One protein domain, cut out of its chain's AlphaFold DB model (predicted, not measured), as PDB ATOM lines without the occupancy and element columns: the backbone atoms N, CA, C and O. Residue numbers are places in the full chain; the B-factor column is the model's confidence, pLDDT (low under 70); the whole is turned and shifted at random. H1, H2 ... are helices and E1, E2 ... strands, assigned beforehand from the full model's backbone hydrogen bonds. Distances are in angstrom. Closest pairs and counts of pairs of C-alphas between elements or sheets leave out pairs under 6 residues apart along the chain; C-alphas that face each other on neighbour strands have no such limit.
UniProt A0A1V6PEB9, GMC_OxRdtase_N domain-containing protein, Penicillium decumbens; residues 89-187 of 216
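This is residues 89 to 187 of the 216 residues of the protein "GMC_OxRdtase_N domain-containing protein" of Penicillium decumbens (UniProt A0A1V6PEB9). The model has two lobes that make a wide V: a twisted slab of four antiparallel strands, and an arm of three helices, H2, H3 and H4, beyond the end of the slab where E2 ends and E3 begins. In the arm H2 and H3 follow one another and H4 folds back; little H1 sits at the corner between the lobes, and no helix covers a face of the sheet. The printed part has 99 residues, with four named helices and four named strands in the order E1 E2 H1 H2 H3 H4 E3 E4; the sheet order is E1 E4 E3 E2. The class is mixed, helices and strands, and the whole is loose, with a radius of gyration of the C-alphas of 17.8 A and an elongated outline spanning 57 by 32 by 19 A.

E1, residues 89 to 95, begins with C-alpha 89 at (35.809, -4.381, 10.198) and is 19.8 A long. E2, residues 104 to 110, is 18.8 A long. H1 is residues 112 to 115. H2, residues 118 to 130, measures 18.6 A, and H3, residues 132 to 141, 14.1 A. H4, residues 148 to 163, is the longest helix by residues at 21.7 A, ending with C-alpha 163 at (41.824, -22.223, -0.083). E3 is residues 170 to 176, 19.6 A, and E4, residues 179 to 186, is 22.6 A and ends with C-alpha 186 at (36.848, -10.245, 7.342).

Edge strand E1 is antiparallel to E4 at 168 degrees, with N 92 and O 182 2.9 A apart, within hydrogen-bond range. E4 and E3 form a hairpin at 169 degrees, with N 173 and O 183 at 2.8 A. E3 and edge strand E2 are antiparallel at 167 degrees, with N 172 and O 108 at 2.8 A. H1 only just grazes the sheet, with 5 pairs of C-alphas within 10 A. H1 only just touches H2, with 3 pairs of C-alphas within 8 A, residues 121 to 124 of H2 alone taking part; the closest C-alphas are those of Gly 113 and Asn 121, 6.2 A apart. H2 and H3 meet only through their link. H3 and H4 touch as a helical hairpin, closest at the C-alphas of Ala 136 and Gln 148, 5.3 A, with a steep tilt of 43 degrees, opposite ways. H2 and H4 are close but not clearly touching, closest at the C-alphas of Leu 128 and Arg 159, 6.4 A, with a shallow tilt of 24 degrees, opposite ways. H2, H3 and H4 are not on the sheet. In H2, H3 and H4 every O i to N i+4 pair is within hydrogen-bond range; H1 is too short for such a pair.

The two C-alphas farthest apart are those of Asp 99 and Thr 149, 57.2 A. The printed part has no cut, and no link is long. The mean pLDDT of the printed part is 92.0; residues 99 to 103 are under 70.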
ATOM      1  N   THR A  89      35.890  -5.420  11.224       94.56
ATOM      2  CA  THR A  89      35.809  -4.381  10.198       94.56
ATOM      3  C   THR A  89      36.840  -3.302  10.474       94.56
ATOM      4  O   THR A  89      36.916  -2.783  11.586       94.56
ATOM      5  N   MET A  90      37.605  -2.922   9.453       94.50
ATOM      6  CA  MET A  90      38.374  -1.676   9.457       94.50
ATOM      7  C   MET A  90      37.767  -0.709   8.450       94.50
ATOM      8  O   MET A  90      37.249  -1.147   7.429       94.50
ATOM      9  N   THR A  91      37.840   0.594   8.711       95.38
ATOM     10  CA  THR A  91      37.389   1.620   7.762       95.38
ATOM     11  C   THR A  91      38.446   2.703   7.636       95.38
ATOM     12  O   THR A  91      38.837   3.305   8.633       95.38
ATOM     13  N   LEU A  92      38.881   2.958   6.405       94.25
ATOM     14  CA  LEU A  92      39.620   4.158   6.044       94.25
ATOM     15  C   LEU A  92      38.627   5.183   5.508       94.25
ATOM     16  O   LEU A  92      37.827   4.868   4.629       94.25
ATOM     17  N   MET A  93      38.697   6.404   6.022       93.50
ATOM     18  CA  MET A  93      37.846   7.511   5.610       93.50
ATOM     19  C   MET A  93      38.707   8.726   5.283       93.50
ATOM     20  O   MET A  93      39.680   9.001   5.984       93.50
ATOM     21  N   ALA A  94      38.341   9.443   4.226       90.88
ATOM     22  CA  ALA A  94      38.971  10.688   3.825       90.88
ATOM     23  C   ALA A  94      37.920  11.698   3.365       90.88
ATOM     24  O   ALA A  94      36.914  11.340   2.740       90.88
ATOM     25  N   ASP A  95      38.194  12.971   3.633       89.88
ATOM     26  CA  ASP A  95      37.435  14.061   3.040       89.88
ATOM     27  C   ASP A  95      37.672  14.078   1.531       89.88
ATOM     28  O   ASP A  95      38.806  13.992   1.049       89.88
ATOM     29  N   ILE A  96      36.581  14.182   0.780       83.81
ATOM     30  CA  ILE A  96      36.612  14.302  -0.672       83.81
ATOM     31  C   ILE A  96      35.837  15.551  -1.068       83.81
ATOM     32  O   ILE A  96      34.731  15.799  -0.593       83.81
ATOM     33  N   HIS A  97      36.423  16.347  -1.953       79.44
ATOM     34  CA  HIS A  97      35.744  17.475  -2.570       79.44
ATOM     35  C   HIS A  97      35.334  17.048  -3.971       79.44
ATOM     36  O   HIS A  97      36.179  16.891  -4.850       79.44
ATOM     37  N   THR A  98      34.041  16.792  -4.159       70.50
ATOM     38  CA  THR A  98      33.481  16.444  -5.463       70.50
ATOM     39  C   THR A  98      32.547  17.554  -5.919       70.50
ATOM     40  O   THR A  98      31.648  17.946  -5.179       70.50
ATOM     41  N   ASP A  99      32.699  18.016  -7.160       68.88
ATOM     42  CA  ASP A  99      31.846  19.060  -7.760       68.88
ATOM     43  C   ASP A  99      30.418  18.562  -8.102       68.88
ATOM     44  O   ASP A  99      29.684  19.192  -8.862       68.88
ATOM     45  N   GLY A 100      29.997  17.416  -7.552       64.81
ATOM     46  CA  GLY A 100      28.693  16.801  -7.788       64.81
ATOM     47  C   GLY A 100      28.300  15.789  -6.710       64.81
ATOM     48  O   GLY A 100      29.115  15.383  -5.880       64.81
ATOM     49  N   THR A 101      27.034  15.365  -6.730       60.69
ATOM     50  CA  THR A 101      26.496  14.323  -5.845       60.69
ATOM     51  C   THR A 101      26.887  12.943  -6.371       60.69
ATOM     52  O   THR A 101      26.216  12.391  -7.243       60.69
ATOM     53  N   VAL A 102      27.978  12.372  -5.863       63.69
ATOM     54  CA  VAL A 102      28.320  10.973  -6.142       63.69
ATOM     55  C   VAL A 102      27.571  10.106  -5.135       63.69
ATOM     56  O   VAL A 102      27.998   9.999  -3.998       63.69
ATOM     57  N   GLN A 103      26.443   9.503  -5.512       63.41
ATOM     58  CA  GLN A 103      25.848   8.427  -4.715       63.41
ATOM     59  C   GLN A 103      26.415   7.108  -5.239       63.41
ATOM     60  O   GLN A 103      25.980   6.607  -6.274       63.41
ATOM     61  N   GLY A 104      27.429   6.576  -4.562       75.31
ATOM     62  CA  GLY A 104      28.092   5.343  -4.973       75.31
ATOM     63  C   GLY A 104      28.402   4.473  -3.772       75.31
ATOM     64  O   GLY A 104      29.315   4.778  -3.010       75.31
ATOM     65  N   GLN A 105      27.635   3.397  -3.613       87.06
ATOM     66  CA  GLN A 105      28.030   2.251  -2.806       87.06
ATOM     67  C   GLN A 105      28.460   1.139  -3.749       87.06
ATOM     68  O   GLN A 105      27.747   0.827  -4.703       87.06
ATOM     69  N   ALA A 106      29.617   0.549  -3.485       89.56
ATOM     70  CA  ALA A 106      30.071  -0.637  -4.188       89.56
ATOM     71  C   ALA A 106      30.650  -1.619  -3.177       89.56
ATOM     72  O   ALA A 106      31.425  -1.229  -2.308       89.56
ATOM     73  N   ALA A 107      30.277  -2.885  -3.307       93.81
ATOM     74  CA  ALA A 107      30.842  -3.973  -2.527       93.81
ATOM     75  C   ALA A 107      31.584  -4.920  -3.470       93.81
ATOM     76  O   ALA A 107      31.078  -5.259  -4.543       93.81
ATOM     77  N   TYR A 108      32.780  -5.337  -3.069       95.44
ATOM     78  CA  TYR A 108      33.555  -6.364  -3.751       95.44
ATOM     79  C   TYR A 108      33.917  -7.476  -2.768       95.44
ATOM     80  O   TYR A 108      34.495  -7.217  -1.717       95.44
ATOM     81  N   PHE A 109      33.579  -8.712  -3.118       96.44
ATOM     82  CA  PHE A 109      33.847  -9.892  -2.303       96.44
ATOM     83  C   PHE A 109      35.127 -10.560  -2.802       96.44
ATOM     84  O   PHE A 109      35.103 -11.282  -3.795       96.44
ATOM     85  N   ALA A 110      36.240 -10.281  -2.128       95.69
ATOM     86  CA  ALA A 110      37.570 -10.692  -2.548       95.69
ATOM     87  C   ALA A 110      37.972 -12.042  -1.947       95.69
ATOM     88  O   ALA A 110      37.779 -12.305  -0.753       95.69
ATOM     89  N   THR A 111      38.596 -12.886  -2.763       95.62
ATOM     90  CA  THR A 111      39.252 -14.118  -2.300       95.62
ATOM     91  C   THR A 111      40.627 -13.819  -1.691       95.62
ATOM     92  O   THR A 111      41.187 -12.743  -1.888       95.62
ATOM     93  N   VAL A 112      41.224 -14.781  -0.974       92.75
ATOM     94  CA  VAL A 112      42.604 -14.646  -0.450       92.75
ATOM     95  C   VAL A 112      43.604 -14.344  -1.576       92.75
ATOM     96  O   VAL A 112      44.421 -13.437  -1.430       92.75
ATOM     97  N   GLY A 113      43.452 -15.014  -2.726       92.62
ATOM     98  CA  GLY A 113      44.290 -14.830  -3.915       92.62
ATOM     99  C   GLY A 113      44.293 -13.406  -4.473       92.62
ATOM    100  O   GLY A 113      45.310 -12.957  -4.992       92.62
ATOM    101  N   GLU A 114      43.174 -12.695  -4.343       94.44
ATOM    102  CA  GLU A 114      42.995 -11.328  -4.849       94.44
ATOM    103  C   GLU A 114      43.420 -10.262  -3.836       94.44
ATOM    104  O   GLU A 114      43.804  -9.160  -4.224       94.44
ATOM    105  N   LEU A 115      43.344 -10.578  -2.541       91.44
ATOM    106  CA  LEU A 115      43.675  -9.650  -1.458       91.44
ATOM    107  C   LEU A 115      45.178  -9.455  -1.281       91.44
ATOM    108  O   LEU A 115      45.628  -8.359  -0.949       91.44
ATOM    109  N   PHE A 116      45.946 -10.526  -1.454       91.81
ATOM    110  CA  PHE A 116      47.363 -10.553  -1.125       91.81
ATOM    111  C   PHE A 116      48.230 -10.625  -2.381       91.81
ATOM    112  O   PHE A 116      47.836 -11.169  -3.411       91.81
ATOM    113  N   ASN A 117      49.461 -10.112  -2.303       94.75
ATOM    114  CA  ASN A 117      50.462 -10.433  -3.322       94.75
ATOM    115  C   ASN A 117      50.851 -11.926  -3.231       94.75
ATOM    116  O   ASN A 117      50.433 -12.641  -2.319       94.75
ATOM    117  N   ALA A 118      51.661 -12.417  -4.171       93.75
ATOM    118  CA  ALA A 118      52.032 -13.833  -4.222       93.75
ATOM    119  C   ALA A 118      52.723 -14.333  -2.935       93.75
ATOM    120  O   ALA A 118      52.443 -15.439  -2.480       93.75
ATOM    121  N   GLN A 119      53.588 -13.517  -2.326       95.38
ATOM    122  CA  GLN A 119      54.315 -13.891  -1.112       95.38
ATOM    123  C   GLN A 119      53.382 -13.973   0.103       95.38
ATOM    124  O   GLN A 119      53.425 -14.951   0.848       95.38
ATOM    125  N   ASP A 120      52.522 -12.972   0.280       95.06
ATOM    126  CA  ASP A 120      51.578 -12.914   1.396       95.06
ATOM    127  C   ASP A 120      50.473 -13.974   1.258       95.06
ATOM    128  O   ASP A 120      50.016 -14.527   2.261       95.06
ATOM    129  N   ASN A 121      50.106 -14.339   0.025       93.62
ATOM    130  CA  ASN A 121      49.244 -15.485  -0.257       93.62
ATOM    131  C   ASN A 121      49.847 -16.790   0.271       93.62
ATOM    132  O   ASN A 121      49.188 -17.514   1.018       93.62
ATOM    133  N   GLU A 122      51.106 -17.084  -0.065       94.62
ATOM    134  CA  GLU A 122      51.785 -18.286   0.430       94.62
ATOM    135  C   GLU A 122      51.905 -18.283   1.959       94.62
ATOM    136  O   GLU A 122      51.687 -19.311   2.607       94.62
ATOM    137  N   THR A 123      52.159 -17.121   2.566       95.56
ATOM    138  CA  THR A 123      52.146 -16.974   4.027       95.56
ATOM    139  C   THR A 123      50.766 -17.278   4.619       95.56
ATOM    140  O   THR A 123      50.673 -18.069   5.560       95.56
ATOM    141  N   ALA A 124      49.685 -16.722   4.062       92.75
ATOM    142  CA  ALA A 124      48.319 -16.980   4.521       92.75
ATOM    143  C   ALA A 124      47.948 -18.469   4.404       92.75
ATOM    144  O   ALA A 124      47.426 -19.057   5.357       92.75
ATOM    145  N   ARG A 125      48.288 -19.110   3.277       94.19
ATOM    146  CA  ARG A 125      48.116 -20.558   3.069       94.19
ATOM    147  C   ARG A 125      48.895 -21.364   4.109       94.19
ATOM    148  O   ARG A 125      48.334 -22.260   4.738       94.19
ATOM    149  N   GLY A 126      50.161 -21.018   4.350       96.38
ATOM    150  CA  GLY A 126      51.010 -21.673   5.349       96.38
ATOM    151  C   GLY A 126      50.441 -21.595   6.769       96.38
ATOM    152  O   GLY A 126      50.417 -22.599   7.489       96.38
ATOM    153  N   LEU A 127      49.910 -20.433   7.163       96.00
ATOM    154  CA  LEU A 127      49.229 -20.259   8.451       96.00
ATOM    155  C   LEU A 127      47.964 -21.119   8.534       96.00
ATOM    156  O   LEU A 127      47.785 -21.858   9.499       96.00
ATOM    157  N   LEU A 128      47.128 -21.094   7.496       95.00
ATOM    158  CA  LEU A 128      45.902 -21.890   7.434       95.00
ATOM    159  C   LEU A 128      46.165 -23.407   7.457       95.00
ATOM    160  O   LEU A 128      45.322 -24.170   7.928       95.00
ATOM    161  N   HIS A 129      47.328 -23.875   7.002       95.94
ATOM    162  CA  HIS A 129      47.719 -25.281   7.135       95.94
ATOM    163  C   HIS A 129      48.256 -25.643   8.525       95.94
ATOM    164  O   HIS A 129      47.973 -26.740   9.007       95.94
ATOM    165  N   SER A 130      49.011 -24.750   9.167       97.06
ATOM    166  CA  SER A 130      49.771 -25.064  10.386       97.06
ATOM    167  C   SER A 130      49.079 -24.665  11.695       97.06
ATOM    168  O   SER A 130      49.274 -25.332  12.709       97.06
ATOM    169  N   GLN A 131      48.245 -23.622  11.690       97.38
ATOM    170  CA  GLN A 131      47.785 -22.972  12.924       97.38
ATOM    171  C   GLN A 131      46.394 -23.387  13.409       97.38
ATOM    172  O   GLN A 131      46.044 -23.090  14.550       97.38
ATOM    173  N   LEU A 132      45.592 -24.113  12.614       97.25
ATOM    174  CA  LEU A 132      44.201 -24.429  12.994       97.25
ATOM    175  C   LEU A 132      44.087 -25.133  14.349       97.25
ATOM    176  O   LEU A 132      43.123 -24.911  15.080       97.25
ATOM    177  N   ASN A 133      45.060 -25.985  14.688       97.50
ATOM    178  CA  ASN A 133      45.064 -26.677  15.971       97.50
ATOM    179  C   ASN A 133      45.295 -25.714  17.144       97.50
ATOM    180  O   ASN A 133      44.603 -25.826  18.154       97.50
ATOM    181  N   GLN A 134      46.232 -24.774  16.994       97.38
ATOM    182  CA  GLN A 134      46.534 -23.773  18.014       97.38
ATOM    183  C   GLN A 134      45.368 -22.796  18.176       97.38
ATOM    184  O   GLN A 134      44.887 -22.607  19.285       97.38
ATOM    185  N   TRP A 135      44.821 -22.263  17.081       97.44
ATOM    186  CA  TRP A 135      43.679 -21.343  17.146       97.44
ATOM    187  C   TRP A 135      42.426 -21.985  17.750       97.44
ATOM    188  O   TRP A 135      41.685 -21.330  18.488       97.44
ATOM    189  N   ALA A 136      42.193 -23.275  17.479       97.56
ATOM    190  CA  ALA A 136      41.125 -24.023  18.134       97.56
ATOM    191  C   ALA A 136      41.393 -24.193  19.639       97.56
ATOM    192  O   ALA A 136      40.467 -24.039  20.434       97.56
ATOM    193  N   ALA A 137      42.639 -24.479  20.035       97.31
ATOM    194  CA  ALA A 137      43.030 -24.567  21.442       97.31
ATOM    195  C   ALA A 137      42.811 -23.230  22.163       97.31
ATOM    196  O   ALA A 137      42.162 -23.195  23.206       97.31
ATOM    197  N   ASP A 138      43.279 -22.132  21.569       96.44
ATOM    198  CA  ASP A 138      43.173 -20.785  22.131       96.44
ATOM    199  C   ASP A 138      41.710 -20.364  22.299       96.44
ATOM    200  O   ASP A 138      41.331 -19.825  23.337       96.44
ATOM    201  N   SER A 139      40.865 -20.654  21.305       95.69
ATOM    202  CA  SER A 139      39.430 -20.346  21.358       95.69
ATOM    203  C   SER A 139      38.717 -21.114  22.473       95.69
ATOM    204  O   SER A 139      37.861 -20.555  23.151       95.69
ATOM    205  N   VAL A 140      39.082 -22.377  22.713       95.94
ATOM    206  CA  VAL A 140      38.524 -23.171  23.821       95.94
ATOM    207  C   VAL A 140      39.052 -22.689  25.171       95.94
ATOM    208  O   VAL A 140      38.275 -22.529  26.111       95.94
ATOM    209  N   ALA A 141      40.353 -22.398  25.268       95.19
ATOM    210  CA  ALA A 141      40.980 -21.877  26.484       95.19
ATOM    211  C   ALA A 141      40.356 -20.544  26.931       95.19
ATOM    212  O   ALA A 141      40.229 -20.282  28.124       95.19
ATOM    213  N   LYS A 142      39.912 -19.736  25.967       93.44
ATOM    214  CA  LYS A 142      39.215 -18.462  26.168       93.44
ATOM    215  C   LYS A 142      37.692 -18.601  26.287       93.44
ATOM    216  O   LYS A 142      36.983 -17.609  26.184       93.44
ATOM    217  N   ALA A 143      37.181 -19.817  26.485       91.38
ATOM    218  CA  ALA A 143      35.755 -20.113  26.604       91.38
ATOM    219  C   ALA A 143      34.900 -19.682  25.395       91.38
ATOM    220  O   ALA A 143      33.707 -19.480  25.544       91.38
ATOM    221  N   GLY A 144      35.467 -19.578  24.191       92.38
ATOM    222  CA  GLY A 144      34.708 -19.318  22.962       92.38
ATOM    223  C   GLY A 144      34.067 -20.572  22.356       92.38
ATOM    224  O   GLY A 144      33.162 -20.479  21.529       92.38
ATOM    225  N   PHE A 145      34.522 -21.768  22.739       96.38
ATOM    226  CA  PHE A 145      33.984 -23.040  22.251       96.38
ATOM    227  C   PHE A 145      34.233 -24.166  23.263       96.38
ATOM    228  O   PHE A 145      35.144 -24.077  24.082       96.38
ATOM    229  N   GLU A 146      33.442 -25.238  23.210       93.81
ATOM    230  CA  GLU A 146      33.501 -26.311  24.214       93.81
ATOM    231  C   GLU A 146      34.624 -27.330  23.956       93.81
ATOM    232  O   GLU A 146      35.322 -27.747  24.878       93.81
ATOM    233  N   ASN A 147      34.812 -27.744  22.699       95.62
ATOM    234  CA  ASN A 147      35.697 -28.851  22.347       95.62
ATOM    235  C   ASN A 147      36.666 -28.501  21.207       95.62
ATOM    236  O   ASN A 147      36.246 -28.212  20.085       95.62
ATOM    237  N   GLN A 148      37.971 -28.615  21.476       96.81
ATOM    238  CA  GLN A 148      39.030 -28.278  20.518       96.81
ATOM    239  C   GLN A 148      38.974 -29.150  19.263       96.81
ATOM    240  O   GLN A 148      39.107 -28.638  18.155       96.81
ATOM    241  N   THR A 149      38.761 -30.458  19.410       97.44
ATOM    242  CA  THR A 149      38.721 -31.392  18.276       97.44
ATOM    243  C   THR A 149      37.573 -31.061  17.326       97.44
ATOM    244  O   THR A 149      37.759 -31.087  16.109       97.44
ATOM    245  N   THR A 150      36.400 -30.725  17.866       97.00
ATOM    246  CA  THR A 150      35.234 -30.317  17.072       97.00
ATOM    247  C   THR A 150      35.462 -28.967  16.397       97.00
ATOM    248  O   THR A 150      35.243 -28.857  15.190       97.00
ATOM    249  N   LEU A 151      35.976 -27.966  17.122       97.44
ATOM    250  CA  LEU A 151      36.281 -26.659  16.535       97.44
ATOM    251  C   LEU A 151      37.341 -26.769  15.435       97.44
ATOM    252  O   LEU A 151      37.192 -26.178  14.374       97.44
ATOM    253  N   ARG A 152      38.371 -27.598  15.634       97.50
ATOM    254  CA  ARG A 152      39.398 -27.867  14.623       97.50
ATOM    255  C   ARG A 152      38.787 -28.419  13.332       97.50
ATOM    256  O   ARG A 152      39.165 -27.963  12.260       97.50
ATOM    257  N   LYS A 153      37.818 -29.340  13.419       97.62
ATOM    258  CA  LYS A 153      37.091 -29.850  12.239       97.62
ATOM    259  C   LYS A 153      36.280 -28.753  11.543       97.62
ATOM    260  O   LYS A 153      36.271 -28.694  10.318       97.62
ATOM    261  N   GLN A 154      35.629 -27.863  12.297       96.56
ATOM    262  CA  GLN A 154      34.938 -26.705  11.718       96.56
ATOM    263  C   GLN A 154      35.924 -25.772  10.997       96.56
ATOM    264  O   GLN A 154      35.681 -25.354   9.868       96.56
ATOM    265  N   SER A 155      37.078 -25.511  11.607       97.31
ATOM    266  CA  SER A 155      38.151 -24.715  11.014       97.31
ATOM    267  C   SER A 155      38.729 -25.356   9.747       97.31
ATOM    268  O   SER A 155      39.053 -24.653   8.797       97.31
ATOM    269  N   GLU A 156      38.826 -26.686   9.670       97.56
ATOM    270  CA  GLU A 156      39.227 -27.380   8.436       97.56
ATOM    271  C   GLU A 156      38.224 -27.165   7.298       97.56
ATOM    272  O   GLU A 156      38.632 -27.027   6.143       97.56
ATOM    273  N   ILE A 157      36.925 -27.100   7.616       96.62
ATOM    274  CA  ILE A 157      35.876 -26.766   6.645       96.62
ATOM    275  C   ILE A 157      36.058 -25.328   6.147       96.62
ATOM    276  O   ILE A 157      36.104 -25.122   4.937       96.62
ATOM    277  N   HIS A 158      36.237 -24.361   7.056       95.50
ATOM    278  CA  HIS A 158      36.469 -22.958   6.690       95.50
ATOM    279  C   HIS A 158      37.730 -22.799   5.836       95.50
ATOM    280  O   HIS A 158      37.696 -22.138   4.803       95.50
ATOM    281  N   ARG A 159      38.837 -23.449   6.216       96.25
ATOM    282  CA  ARG A 159      40.073 -23.436   5.427       96.25
ATOM    283  C   ARG A 159      39.836 -23.937   4.007       96.25
ATOM    284  O   ARG A 159      40.322 -23.303   3.081       96.25
ATOM    285  N   ARG A 160      39.146 -25.067   3.833       96.94
ATOM    286  CA  ARG A 160      38.860 -25.621   2.501       96.94
ATOM    287  C   ARG A 160      38.049 -24.638   1.657       96.94
ATOM    288  O   ARG A 160      38.411 -24.393   0.515       96.94
ATOM    289  N   TRP A 161      37.031 -24.004   2.239       96.38
ATOM    290  CA  TRP A 161      36.273 -22.966   1.536       96.38
ATOM    291  C   TRP A 161      37.163 -21.811   1.062       96.38
ATOM    292  O   TRP A 161      37.047 -21.363  -0.075       96.38
ATOM    293  N   ILE A 162      38.077 -21.361   1.925       95.25
ATOM    294  CA  ILE A 162      38.992 -20.251   1.641       95.25
ATOM    295  C   ILE A 162      40.056 -20.633   0.596       95.25
ATOM    296  O   ILE A 162      40.382 -19.819  -0.263       95.25
ATOM    297  N   LEU A 163      40.636 -21.834   0.689       93.19
ATOM    298  CA  LEU A 163      41.824 -22.223  -0.083       93.19
ATOM    299  C   LEU A 163      41.542 -23.017  -1.356       93.19
ATOM    300  O   LEU A 163      42.363 -22.950  -2.273       93.19
ATOM    301  N   ASP A 164      40.456 -23.789  -1.365       93.81
ATOM    302  CA  ASP A 164      40.162 -24.779  -2.401       93.81
ATOM    303  C   ASP A 164      38.905 -24.391  -3.195       93.81
ATOM    304  O   ASP A 164      38.878 -24.550  -4.414       93.81
ATOM    305  N   ASP A 165      37.894 -23.825  -2.524       95.44
ATOM    306  CA  ASP A 165      36.625 -23.435  -3.157       95.44
ATOM    307  C   ASP A 165      36.577 -21.945  -3.561       95.44
ATOM    308  O   ASP A 165      35.564 -21.483  -4.086       95.44
ATOM    309  N   ASN A 166      37.659 -21.188  -3.329       90.00
ATOM    310  CA  ASN A 166      37.778 -19.754  -3.635       90.00
ATOM    311  C   ASN A 166      36.596 -18.911  -3.119       90.00
ATOM    312  O   ASN A 166      36.128 -17.988  -3.788       90.00
ATOM    313  N   VAL A 167      36.101 -19.216  -1.917       95.75
ATOM    314  CA  VAL A 167      35.083 -18.390  -1.259       95.75
ATOM    315  C   VAL A 167      35.697 -17.058  -0.831       95.75
ATOM    316  O   VAL A 167      36.862 -16.985  -0.431       95.75
ATOM    317  N   ALA A 168      34.897 -15.993  -0.901       95.75
ATOM    318  CA  ALA A 168      35.304 -14.670  -0.456       95.75
ATOM    319  C   ALA A 168      35.771 -14.689   1.008       95.75
ATOM    320  O   ALA A 168      35.082 -15.186   1.900       95.75
ATOM    321  N   TYR A 169      36.950 -14.123   1.241       95.12
ATOM    322  CA  TYR A 169      37.545 -13.991   2.567       95.12
ATOM    323  C   TYR A 169      37.329 -12.596   3.151       95.12
ATOM    324  O   TYR A 169      37.214 -12.458   4.370       95.12
ATOM    325  N   ALA A 170      37.224 -11.578   2.292       96.06
ATOM    326  CA  ALA A 170      36.908 -10.222   2.709       96.06
ATOM    327  C   ALA A 170      35.852  -9.563   1.818       96.06
ATOM    328  O   ALA A 170      35.783  -9.821   0.618       96.06
ATOM    329  N   GLU A 171      35.067  -8.670   2.409       96.81
ATOM    330  CA  GLU A 171      34.247  -7.701   1.686       96.81
ATOM    331  C   GLU A 171      34.935  -6.335   1.735       96.81
ATOM    332  O   GLU A 171      35.259  -5.828   2.810       96.81
ATOM    333  N   LEU A 172      35.164  -5.744   0.562       95.31
ATOM    334  CA  LEU A 172      35.603  -4.366   0.400       95.31
ATOM    335  C   LEU A 172      34.375  -3.520   0.087       95.31
ATOM    336  O   LEU A 172      33.817  -3.608  -1.007       95.31
ATOM    337  N   PHE A 173      33.974  -2.691   1.042       94.19
ATOM    338  CA  PHE A 173      32.830  -1.805   0.920       94.19
ATOM    339  C   PHE A 173      33.300  -0.371   0.689       94.19
ATOM    340  O   PHE A 173      33.946   0.236   1.540       94.19
ATOM    341  N   MET A 174      32.982   0.172  -0.476       91.81
ATOM    342  CA  MET A 174      33.308   1.531  -0.879       91.81
ATOM    343  C   MET A 174      32.070   2.406  -0.775       91.81
ATOM    344  O   MET A 174      30.990   2.036  -1.239       91.81
ATOM    345  N   TYR A 175      32.252   3.587  -0.207       88.88
ATOM    346  CA  TYR A 175      31.212   4.588  -0.065       88.88
ATOM    347  C   TYR A 175      31.742   5.954  -0.475       88.88
ATOM    348  O   TYR A 175      32.868   6.325  -0.139       88.88
ATOM    349  N   VAL A 176      30.914   6.705  -1.191       85.88
ATOM    350  CA  VAL A 176      31.205   8.071  -1.615       85.88
ATOM    351  C   VAL A 176      29.983   8.925  -1.267       85.88
ATOM    352  O   VAL A 176      28.880   8.569  -1.673       85.88
ATOM    353  N   HIS A 177      30.216  10.020  -0.528       77.19
ATOM    354  CA  HIS A 177      29.321  11.138  -0.155       77.19
ATOM    355  C   HIS A 177      28.716  11.117   1.270       77.19
ATOM    356  O   HIS A 177      27.810  10.338   1.539       77.19
ATOM    357  N   PRO A 178      29.055  12.053   2.182       77.94
ATOM    358  CA  PRO A 178      29.815  13.285   1.949       77.94
ATOM    359  C   PRO A 178      31.340  13.105   2.034       77.94
ATOM    360  O   PRO A 178      32.074  14.022   1.697       77.94
ATOM    361  N   PHE A 179      31.812  11.933   2.455       85.12
ATOM    362  CA  PHE A 179      33.224  11.544   2.508       85.12
ATOM    363  C   PHE A 179      33.463  10.320   1.618       85.12
ATOM    364  O   PHE A 179      32.515   9.634   1.223       85.12
ATOM    365  N   GLY A 180      34.724  10.046   1.298       88.25
ATOM    366  CA  GLY A 180      35.132   8.795   0.674       88.25
ATOM    367  C   GLY A 180      35.542   7.812   1.757       88.25
ATOM    368  O   GLY A 180      36.324   8.164   2.640       88.25
ATOM    369  N   SER A 181      35.041   6.581   1.710       91.94
ATOM    370  CA  SER A 181      35.520   5.532   2.605       91.94
ATOM    371  C   SER A 181      35.650   4.182   1.926       91.94
ATOM    372  O   SER A 181      34.881   3.842   1.028       91.94
ATOM    373  N   VAL A 182      36.609   3.404   2.419       92.94
ATOM    374  CA  VAL A 182      36.766   1.984   2.118       92.94
ATOM    375  C   VAL A 182      36.769   1.232   3.438       92.94
ATOM    376  O   VAL A 182      37.613   1.485   4.299       92.94
ATOM    377  N   SER A 183      35.831   0.309   3.594       95.12
ATOM    378  CA  SER A 183      35.781  -0.623   4.710       95.12
ATOM    379  C   SER A 183      36.199  -2.011   4.249       95.12
ATOM    380  O   SER A 183      35.830  -2.433   3.157       95.12
ATOM    381  N   VAL A 184      36.947  -2.728   5.083       95.44
ATOM    382  CA  VAL A 184      37.303  -4.131   4.850       95.44
ATOM    383  C   VAL A 184      36.729  -4.960   5.984       95.44
ATOM    384  O   VAL A 184      37.091  -4.738   7.142       95.44
ATOM    385  N   TRP A 185      35.849  -5.897   5.643       96.31
ATOM    386  CA  TRP A 185      35.228  -6.838   6.570       96.31
ATOM    387  C   TRP A 185      35.842  -8.219   6.362       96.31
ATOM    388  O   TRP A 185      35.836  -8.721   5.241       96.31
ATOM    389  N   VAL A 186      36.359  -8.856   7.416       94.31
ATOM    390  CA  VAL A 186      36.848 -10.245   7.342       94.31
ATOM    391  C   VAL A 186      35.678 -11.198   7.555       94.31
ATOM    392  O   VAL A 186      35.076 -11.217   8.627       94.31
ATOM    393  N   LEU A 187      35.359 -12.006   6.542       94.94
ATOM    394  CA  LEU A 187      34.085 -12.728   6.474       94.94
ATOM    395  C   LEU A 187      34.079 -14.062   7.225       94.94
ATOM    396  O   LEU A 187      33.028 -14.489   7.696       94.94
TER     397      LEU A 187